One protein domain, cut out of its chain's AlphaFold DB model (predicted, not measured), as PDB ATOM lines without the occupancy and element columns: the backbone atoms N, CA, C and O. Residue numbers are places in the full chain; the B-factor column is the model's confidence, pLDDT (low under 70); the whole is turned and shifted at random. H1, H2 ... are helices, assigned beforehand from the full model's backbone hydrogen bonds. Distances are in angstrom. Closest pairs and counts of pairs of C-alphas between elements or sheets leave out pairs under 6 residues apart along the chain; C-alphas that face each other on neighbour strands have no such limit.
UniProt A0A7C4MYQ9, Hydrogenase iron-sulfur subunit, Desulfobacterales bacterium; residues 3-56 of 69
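What this domain is: This is residues 3 to 56 of the 69 residues of the protein "Hydrogenase iron-sulfur subunit" of Desulfobacterales bacterium (UniProt A0A7C4MYQ9). Two long helices, H1 and H2, run nearly the same way but apart, and the extended link of residues 21 to 37 runs back through the space between them, giving a flat, Z-like slab. Residues 34 to 39, at the turn into H2, stick out. The printed part has 54 residues with two named helices, H1 then H2, and no named strand; the class is all helix. It is loose, with a radius of gyration of the C-alphas of 12.8 A, and spans 36 by 31 by 7 A.

Where its parts are: H1, residues 3 to 20, begins at C-alpha 3 (-41.568, -39.363, 24.903) and is 25.5 A long from first to last C-alpha. H2, residues 38 to 55, is 26.1 A long and ends at C-alpha 55 (-19.608, -53.591, 41.583).

How they stand to each other: H1 and H2 are apart, with no C-alpha of the one within 8 A of the other. In H1 and H2 every O i to N i+4 pair is within hydrogen-bond range.

The domain as a whole: The C-alphas of Ile 21 and Ala 36, the two farthest apart, are 36.3 A apart. The link from H1 to H2 is long, 17 residues. The printed part has no cut, and no printed residue is under 70 in pLDDT.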
ATOM      1  N   GLY A   3     -42.826 -39.620  24.185       92.62
ATOM      2  CA  GLY A   3     -41.568 -39.363  24.903       92.62
ATOM      3  C   GLY A   3     -40.914 -40.627  25.468       92.62
ATOM      4  O   GLY A   3     -39.724 -40.858  25.252       92.62
ATOM      5  N   ASN A   4     -41.709 -41.504  26.085       93.81
ATOM      6  CA  ASN A   4     -41.213 -42.756  26.665       93.81
ATOM      7  C   ASN A   4     -40.692 -43.731  25.594       93.81
ATOM      8  O   ASN A   4     -39.696 -44.421  25.814       93.81
ATOM      9  N   TYR A   5     -41.298 -43.748  24.402       93.69
ATOM     10  CA  TYR A   5     -40.823 -44.565  23.283       93.69
ATOM     11  C   TYR A   5     -39.470 -44.074  22.756       93.69
ATOM     12  O   TYR A   5     -38.576 -44.891  22.516       93.69
ATOM     13  N   TYR A   6     -39.288 -42.756  22.614       95.44
ATOM     14  CA  TYR A   6     -37.986 -42.187  22.249       95.44
ATOM     15  C   TYR A   6     -36.937 -42.441  23.331       95.44
ATOM     16  O   TYR A   6     -35.819 -42.830  23.002       95.44
ATOM     17  N   ALA A   7     -37.292 -42.271  24.607       95.81
ATOM     18  CA  ALA A   7     -36.396 -42.539  25.725       95.81
ATOM     19  C   ALA A   7     -35.938 -44.004  25.741       95.81
ATOM     20  O   ALA A   7     -34.738 -44.246  25.829       95.81
ATOM     21  N   ARG A   8     -36.840 -44.977  25.532       95.56
ATOM     22  CA  ARG A   8     -36.472 -46.401  25.428       95.56
ATOM     23  C   ARG A   8     -35.462 -46.661  24.308       95.56
ATOM     24  O   ARG A   8     -34.482 -47.368  24.521       95.56
ATOM     25  N   ARG A   9     -35.682 -46.085  23.117       95.56
ATOM     26  CA  ARG A   9     -34.759 -46.234  21.974       95.56
ATOM     27  C   ARG A   9     -33.394 -45.610  22.258       95.56
ATOM     28  O   ARG A   9     -32.374 -46.252  22.029       95.56
ATOM     29  N   LYS A  10     -33.372 -44.381  22.783       96.31
ATOM     30  CA  LYS A  10     -32.130 -43.685  23.149       96.31
ATOM     31  C   LYS A  10     -31.371 -44.437  24.237       96.31
ATOM     32  O   LYS A  10     -30.158 -44.565  24.136       96.31
ATOM     33  N   PHE A  11     -32.079 -44.967  25.232       96.88
ATOM     34  CA  PHE A  11     -31.474 -45.736  26.312       96.88
ATOM     35  C   PHE A  11     -30.788 -47.005  25.797       96.88
ATOM     36  O   PHE A  11     -29.665 -47.277  26.198       96.88
ATOM     37  N   ALA A  12     -31.411 -47.744  24.872       95.06
ATOM     38  CA  ALA A  12     -30.804 -48.949  24.302       95.06
ATOM     39  C   ALA A  12     -29.461 -48.653  23.607       95.06
ATOM     40  O   ALA A  12     -28.480 -49.358  23.835       95.06
ATOM     41  N   LEU A  13     -29.403 -47.574  22.819       97.31
ATOM     42  CA  LEU A  13     -28.168 -47.134  22.162       97.31
ATOM     43  C   LEU A  13     -27.133 -46.624  23.171       97.31
ATOM     44  O   LEU A  13     -25.964 -46.987  23.092       97.31
ATOM     45  N   LEU A  14     -27.564 -45.809  24.139       97.19
ATOM     46  CA  LEU A  14     -26.688 -45.248  25.165       97.19
ATOM     47  C   LEU A  14     -26.073 -46.340  26.044       97.19
ATOM     48  O   LEU A  14     -24.880 -46.284  26.318       97.19
ATOM     49  N   LYS A  15     -26.859 -47.340  26.459       97.19
ATOM     50  CA  LYS A  15     -26.370 -48.470  27.255       97.19
ATOM     51  C   LYS A  15     -25.273 -49.220  26.505       97.19
ATOM     52  O   LYS A  15     -24.189 -49.387  27.050       97.19
ATOM     53  N   GLY A  16     -25.535 -49.586  25.247       96.81
ATOM     54  CA  GLY A  16     -24.549 -50.274  24.412       96.81
ATOM     55  C   GLY A  16     -23.282 -49.446  24.198       96.81
ATOM     56  O   GLY A  16     -22.183 -49.976  24.311       96.81
ATOM     57  N   LEU A  17     -23.417 -48.138  23.960       97.44
ATOM     58  CA  LEU A  17     -22.271 -47.241  23.819       97.44
ATOM     59  C   LEU A  17     -21.448 -47.154  25.109       97.44
ATOM     60  O   LEU A  17     -20.227 -47.253  25.052       97.44
ATOM     61  N   LEU A  18     -22.092 -46.955  26.260       96.56
ATOM     62  CA  LEU A  18     -21.387 -46.803  27.531       96.56
ATOM     63  C   LEU A  18     -20.661 -48.093  27.930       96.56
ATOM     64  O   LEU A  18     -19.506 -48.027  28.343       96.56
ATOM     65  N   GLU A  19     -21.300 -49.249  27.744       95.81
ATOM     66  CA  GLU A  19     -20.659 -50.556  27.935       95.81
ATOM     67  C   GLU A  19     -19.482 -50.741  26.964       95.81
ATOM     68  O   GLU A  19     -18.400 -51.159  27.373       95.81
ATOM     69  N   HIS A  20     -19.640 -50.340  25.698       96.25
ATOM     70  CA  HIS A  20     -18.580 -50.419  24.691       96.25
ATOM     71  C   HIS A  20     -17.350 -49.560  25.028       96.25
ATOM     72  O   HIS A  20     -16.225 -50.001  24.807       96.25
ATOM     73  N   ILE A  21     -17.534 -48.361  25.592       95.81
ATOM     74  CA  ILE A  21     -16.416 -47.487  25.999       95.81
ATOM     75  C   ILE A  21     -15.845 -47.828  27.388       95.81
ATOM     76  O   ILE A  21     -15.006 -47.088  27.906       95.81
ATOM     77  N   GLY A  22     -16.283 -48.936  27.993       93.88
ATOM     78  CA  GLY A  22     -15.681 -49.507  29.198       93.88
ATOM     79  C   GLY A  22     -16.440 -49.270  30.501       93.88
ATOM     80  O   GLY A  22     -15.901 -49.582  31.557       93.88
ATOM     81  N   MET A  23     -17.664 -48.738  30.479       95.25
ATOM     82  CA  MET A  23     -18.495 -48.716  31.686       95.25
ATOM     83  C   MET A  23     -18.939 -50.138  32.040       95.25
ATOM     84  O   MET A  23     -19.443 -50.867  31.188       95.25
ATOM     85  N   GLU A  24     -18.786 -50.531  33.301       94.94
ATOM     86  CA  GLU A  24     -19.162 -51.869  33.746       94.94
ATOM     87  C   GLU A  24     -20.685 -52.095  33.609       94.94
ATOM     88  O   GLU A  24     -21.477 -51.215  33.987       94.94
ATOM     89  N   PRO A  25     -21.123 -53.269  33.105       93.75
ATOM     90  CA  PRO A  25     -22.532 -53.646  33.119       93.75
ATOM     91  C   PRO A  25     -23.098 -53.575  34.542       93.75
ATOM     92  O   PRO A  25     -22.431 -53.971  35.496       93.75
ATOM     93  N   GLY A  26     -24.315 -53.049  34.686       94.69
ATOM     94  CA  GLY A  26     -24.953 -52.852  35.996       94.69
ATOM     95  C   GLY A  26     -24.672 -51.497  36.657       94.69
ATOM     96  O   GLY A  26     -25.050 -51.292  37.802       94.69
ATOM     97  N   ARG A  27     -24.030 -50.543  35.957       95.69
ATOM     98  CA  ARG A  27     -23.931 -49.135  36.411       95.69
ATOM     99  C   ARG A  27     -24.995 -48.202  35.829       95.69
ATOM    100  O   ARG A  27     -25.145 -47.072  36.289       95.69
ATOM    101  N   LEU A  28     -25.724 -48.654  34.810       95.75
ATOM    102  CA  LEU A  28     -26.804 -47.907  34.175       95.75
ATOM    103  C   LEU A  28     -28.089 -48.731  34.209       95.75
ATOM    104  O   LEU A  28     -28.159 -49.810  33.622       95.75
ATOM    105  N   HIS A  29     -29.123 -48.177  34.838       96.81
ATOM    106  CA  HIS A  29     -30.424 -48.823  35.005       96.81
ATOM    107  C   HIS A  29     -31.535 -47.953  34.429       96.81
ATOM    108  O   HIS A  29     -31.398 -46.735  34.297       96.81
ATOM    109  N   PHE A  30     -32.655 -48.587  34.103       96.69
ATOM    110  CA  PHE A  30     -33.822 -47.926  33.541       96.69
ATOM    111  C   PHE A  30     -35.091 -48.611  34.013       96.69
ATOM    112  O   PHE A  30     -35.202 -49.832  33.941       96.69
ATOM    113  N   SER A  31     -36.055 -47.821  34.473       96.50
ATOM    114  CA  SER A  31     -37.352 -48.320  34.907       96.50
ATOM    115  C   SER A  31     -38.437 -47.290  34.624       96.50
ATOM    116  O   SER A  31     -38.185 -46.085  34.608       96.50
ATOM    117  N   TRP A  32     -39.653 -47.781  34.410       96.81
ATOM    118  CA  TRP A  32     -40.849 -46.958  34.308       96.81
ATOM    119  C   TRP A  32     -41.588 -46.990  35.632       96.81
ATOM    120  O   TRP A  32     -42.014 -48.057  36.072       96.81
ATOM    121  N   ILE A  33     -41.733 -45.828  36.258       97.31
ATOM    122  CA  ILE A  33     -42.374 -45.686  37.562       97.31
ATOM    123  C   ILE A  33     -43.339 -44.506  37.461       97.31
ATOM    124  O   ILE A  33     -42.927 -43.388  37.149       97.31
ATOM    125  N   SER A  34     -44.628 -44.764  37.655       97.06
ATOM    126  CA  SER A  34     -45.653 -43.724  37.724       97.06
ATOM    127  C   SER A  34     -45.635 -43.022  39.085       97.06
ATOM    128  O   SER A  34     -45.099 -43.541  40.064       97.06
ATOM    129  N   SER A  35     -46.292 -41.866  39.181       96.75
ATOM    130  CA  SER A  35     -46.425 -41.120  40.440       96.75
ATOM    131  C   SER A  35     -47.161 -41.886  41.548       96.75
ATOM    132  O   SER A  35     -47.001 -41.546  42.715       96.75
ATOM    133  N   ALA A  36     -47.935 -42.920  41.206       98.06
ATOM    134  CA  ALA A  36     -48.655 -43.756  42.167       98.06
ATOM    135  C   ALA A  36     -47.852 -44.987  42.637       98.06
ATOM    136  O   ALA A  36     -48.288 -45.703  43.534       98.06
ATOM    137  N   GLU A  37     -46.680 -45.259  42.056       98.12
ATOM    138  CA  GLU A  37     -45.900 -46.479  42.306       98.12
ATOM    139  C   GLU A  37     -44.765 -46.256  43.331       98.12
ATOM    140  O   GLU A  37     -43.608 -46.607  43.090       98.12
ATOM    141  N   ALA A  38     -45.077 -45.680  44.497       98.25
ATOM    142  CA  ALA A  38     -44.073 -45.368  45.523       98.25
ATOM    143  C   ALA A  38     -43.308 -46.612  46.019       98.25
ATOM    144  O   ALA A  38     -42.084 -46.584  46.131       98.25
ATOM    145  N   THR A  39     -44.001 -47.729  46.255       98.50
ATOM    146  CA  THR A  39     -43.369 -48.985  46.694       98.50
ATOM    147  C   THR A  39     -42.376 -49.511  45.657       98.50
ATOM    148  O   THR A  39     -41.241 -49.836  45.992       98.50
ATOM    149  N   LYS A  40     -42.752 -49.485  44.372       98.44
ATOM    150  CA  LYS A  40     -41.873 -49.881  43.263       98.44
ATOM    151  C   LYS A  40     -40.634 -48.999  43.178       98.44
ATOM    152  O   LYS A  40     -39.552 -49.494  42.883       98.44
ATOM    153  N   PHE A  41     -40.774 -47.695  43.430       98.44
ATOM    154  CA  PHE A  41     -39.622 -46.799  43.489       98.44
ATOM    155  C   PHE A  41     -38.626 -47.237  44.559       98.44
ATOM    156  O   PHE A  41     -37.436 -47.341  44.268       98.44
ATOM    157  N   VAL A  42     -39.111 -47.546  45.765       98.62
ATOM    158  CA  VAL A  42     -38.264 -48.030  46.864       98.62
ATOM    159  C   VAL A  42     -37.556 -49.329  46.476       98.62
ATOM    160  O   VAL A  42     -36.339 -49.424  46.624       98.62
ATOM    161  N   GLU A  43     -38.284 -50.300  45.926       98.69
ATOM    162  CA  GLU A  43     -37.724 -51.587  45.496       98.69
ATOM    163  C   GLU A  43     -36.643 -51.420  44.419       98.69
ATOM    164  O   GLU A  43     -35.539 -51.953  44.552       98.69
ATOM    165  N   VAL A  44     -36.927 -50.634  43.376       98.62
ATOM    166  CA  VAL A  44     -35.982 -50.372  42.282       98.62
ATOM    167  C   VAL A  44     -34.750 -49.633  42.799       98.62
ATOM    168  O   VAL A  44     -33.632 -50.022  42.475       98.62
ATOM    169  N   ALA A  45     -34.922 -48.600  43.628       98.38
ATOM    170  CA  ALA A  45     -33.803 -47.846  44.188       98.38
ATOM    171  C   ALA A  45     -32.896 -48.731  45.058       98.38
ATOM    172  O   ALA A  45     -31.669 -48.650  44.961       98.38
ATOM    173  N   GLN A  46     -33.482 -49.618  45.867       98.75
ATOM    174  CA  GLN A  46     -32.726 -50.582  46.664       98.75
ATOM    175  C   GLN A  46     -31.985 -51.600  45.791       98.75
ATOM    176  O   GLN A  46     -30.829 -51.907  46.081       98.75
ATOM    177  N   ALA A  47     -32.614 -52.111  44.729       98.56
ATOM    178  CA  ALA A  47     -31.975 -53.042  43.800       98.56
ATOM    179  C   ALA A  47     -30.770 -52.395  43.095       98.56
ATOM    180  O   ALA A  47     -29.675 -52.953  43.125       98.56
ATOM    181  N   VAL A  48     -30.948 -51.178  42.570       98.31
ATOM    182  CA  VAL A  48     -29.875 -50.378  41.954       98.31
ATOM    183  C   VAL A  48     -28.734 -50.149  42.941       98.31
ATOM    184  O   VAL A  48     -27.572 -50.379  42.618       98.31
ATOM    185  N   SER A  49     -29.049 -49.735  44.171       98.31
ATOM    186  CA  SER A  49     -28.031 -49.478  45.191       98.31
ATOM    187  C   SER A  49     -27.225 -50.735  45.533       98.31
ATOM    188  O   SER A  49     -26.002 -50.651  45.637       98.31
ATOM    189  N   LYS A  50     -27.881 -51.894  45.662       98.56
ATOM    190  CA  LYS A  50     -27.214 -53.179  45.922       98.56
ATOM    191  C   LYS A  50     -26.311 -53.602  44.765       98.56
ATOM    192  O   LYS A  50     -25.183 -54.019  45.012       98.56
ATOM    193  N   GLU A  51     -26.782 -53.476  43.526       98.12
ATOM    194  CA  GLU A  51     -26.012 -53.846  42.334       98.12
ATOM    195  C   GLU A  51     -24.767 -52.960  42.183       98.12
ATOM    196  O   GLU A  51     -23.651 -53.466  42.069       98.12
ATOM    197  N   VAL A  52     -24.923 -51.639  42.315       97.38
ATOM    198  CA  VAL A  52     -23.795 -50.696  42.261       97.38
ATOM    199  C   VAL A  52     -22.811 -50.924  43.413       97.38
ATOM    200  O   VAL A  52     -21.600 -50.855  43.196       97.38
ATOM    201  N   ALA A  53     -23.297 -51.222  44.622       97.94
ATOM    202  CA  ALA A  53     -22.436 -51.539  45.762       97.94
ATOM    203  C   ALA A  53     -21.612 -52.815  45.522       97.94
ATOM    204  O   ALA A  53     -20.420 -52.830  45.826       97.94
ATOM    205  N   ALA A  54     -22.211 -53.851  44.929       97.75
ATOM    206  CA  ALA A  54     -21.520 -55.095  44.591       97.75
ATOM    207  C   ALA A  54     -20.427 -54.901  43.521       97.75
ATOM    208  O   ALA A  54     -19.394 -55.564  43.573       97.75
ATOM    209  N   LEU A  55     -20.618 -53.962  42.585       96.88
ATOM    210  CA  LEU A  55     -19.608 -53.591  41.583       96.88
ATOM    211  C   LEU A  55     -18.439 -52.779  42.164       96.88
ATOM    212  O   LEU A  55     -17.393 -52.644  41.522       96.88
ATOM    213  N   GLY A  56     -18.605 -52.212  43.360       96.38
ATOM    214  CA  GLY A  56     -17.610 -51.361  43.998       96.38
ATOM    215  C   GLY A  56     -17.367 -50.029  43.266       96.38
ATOM    216  O   GLY A  56     -18.106 -49.655  42.341       96.38
TER     217      GLY A  56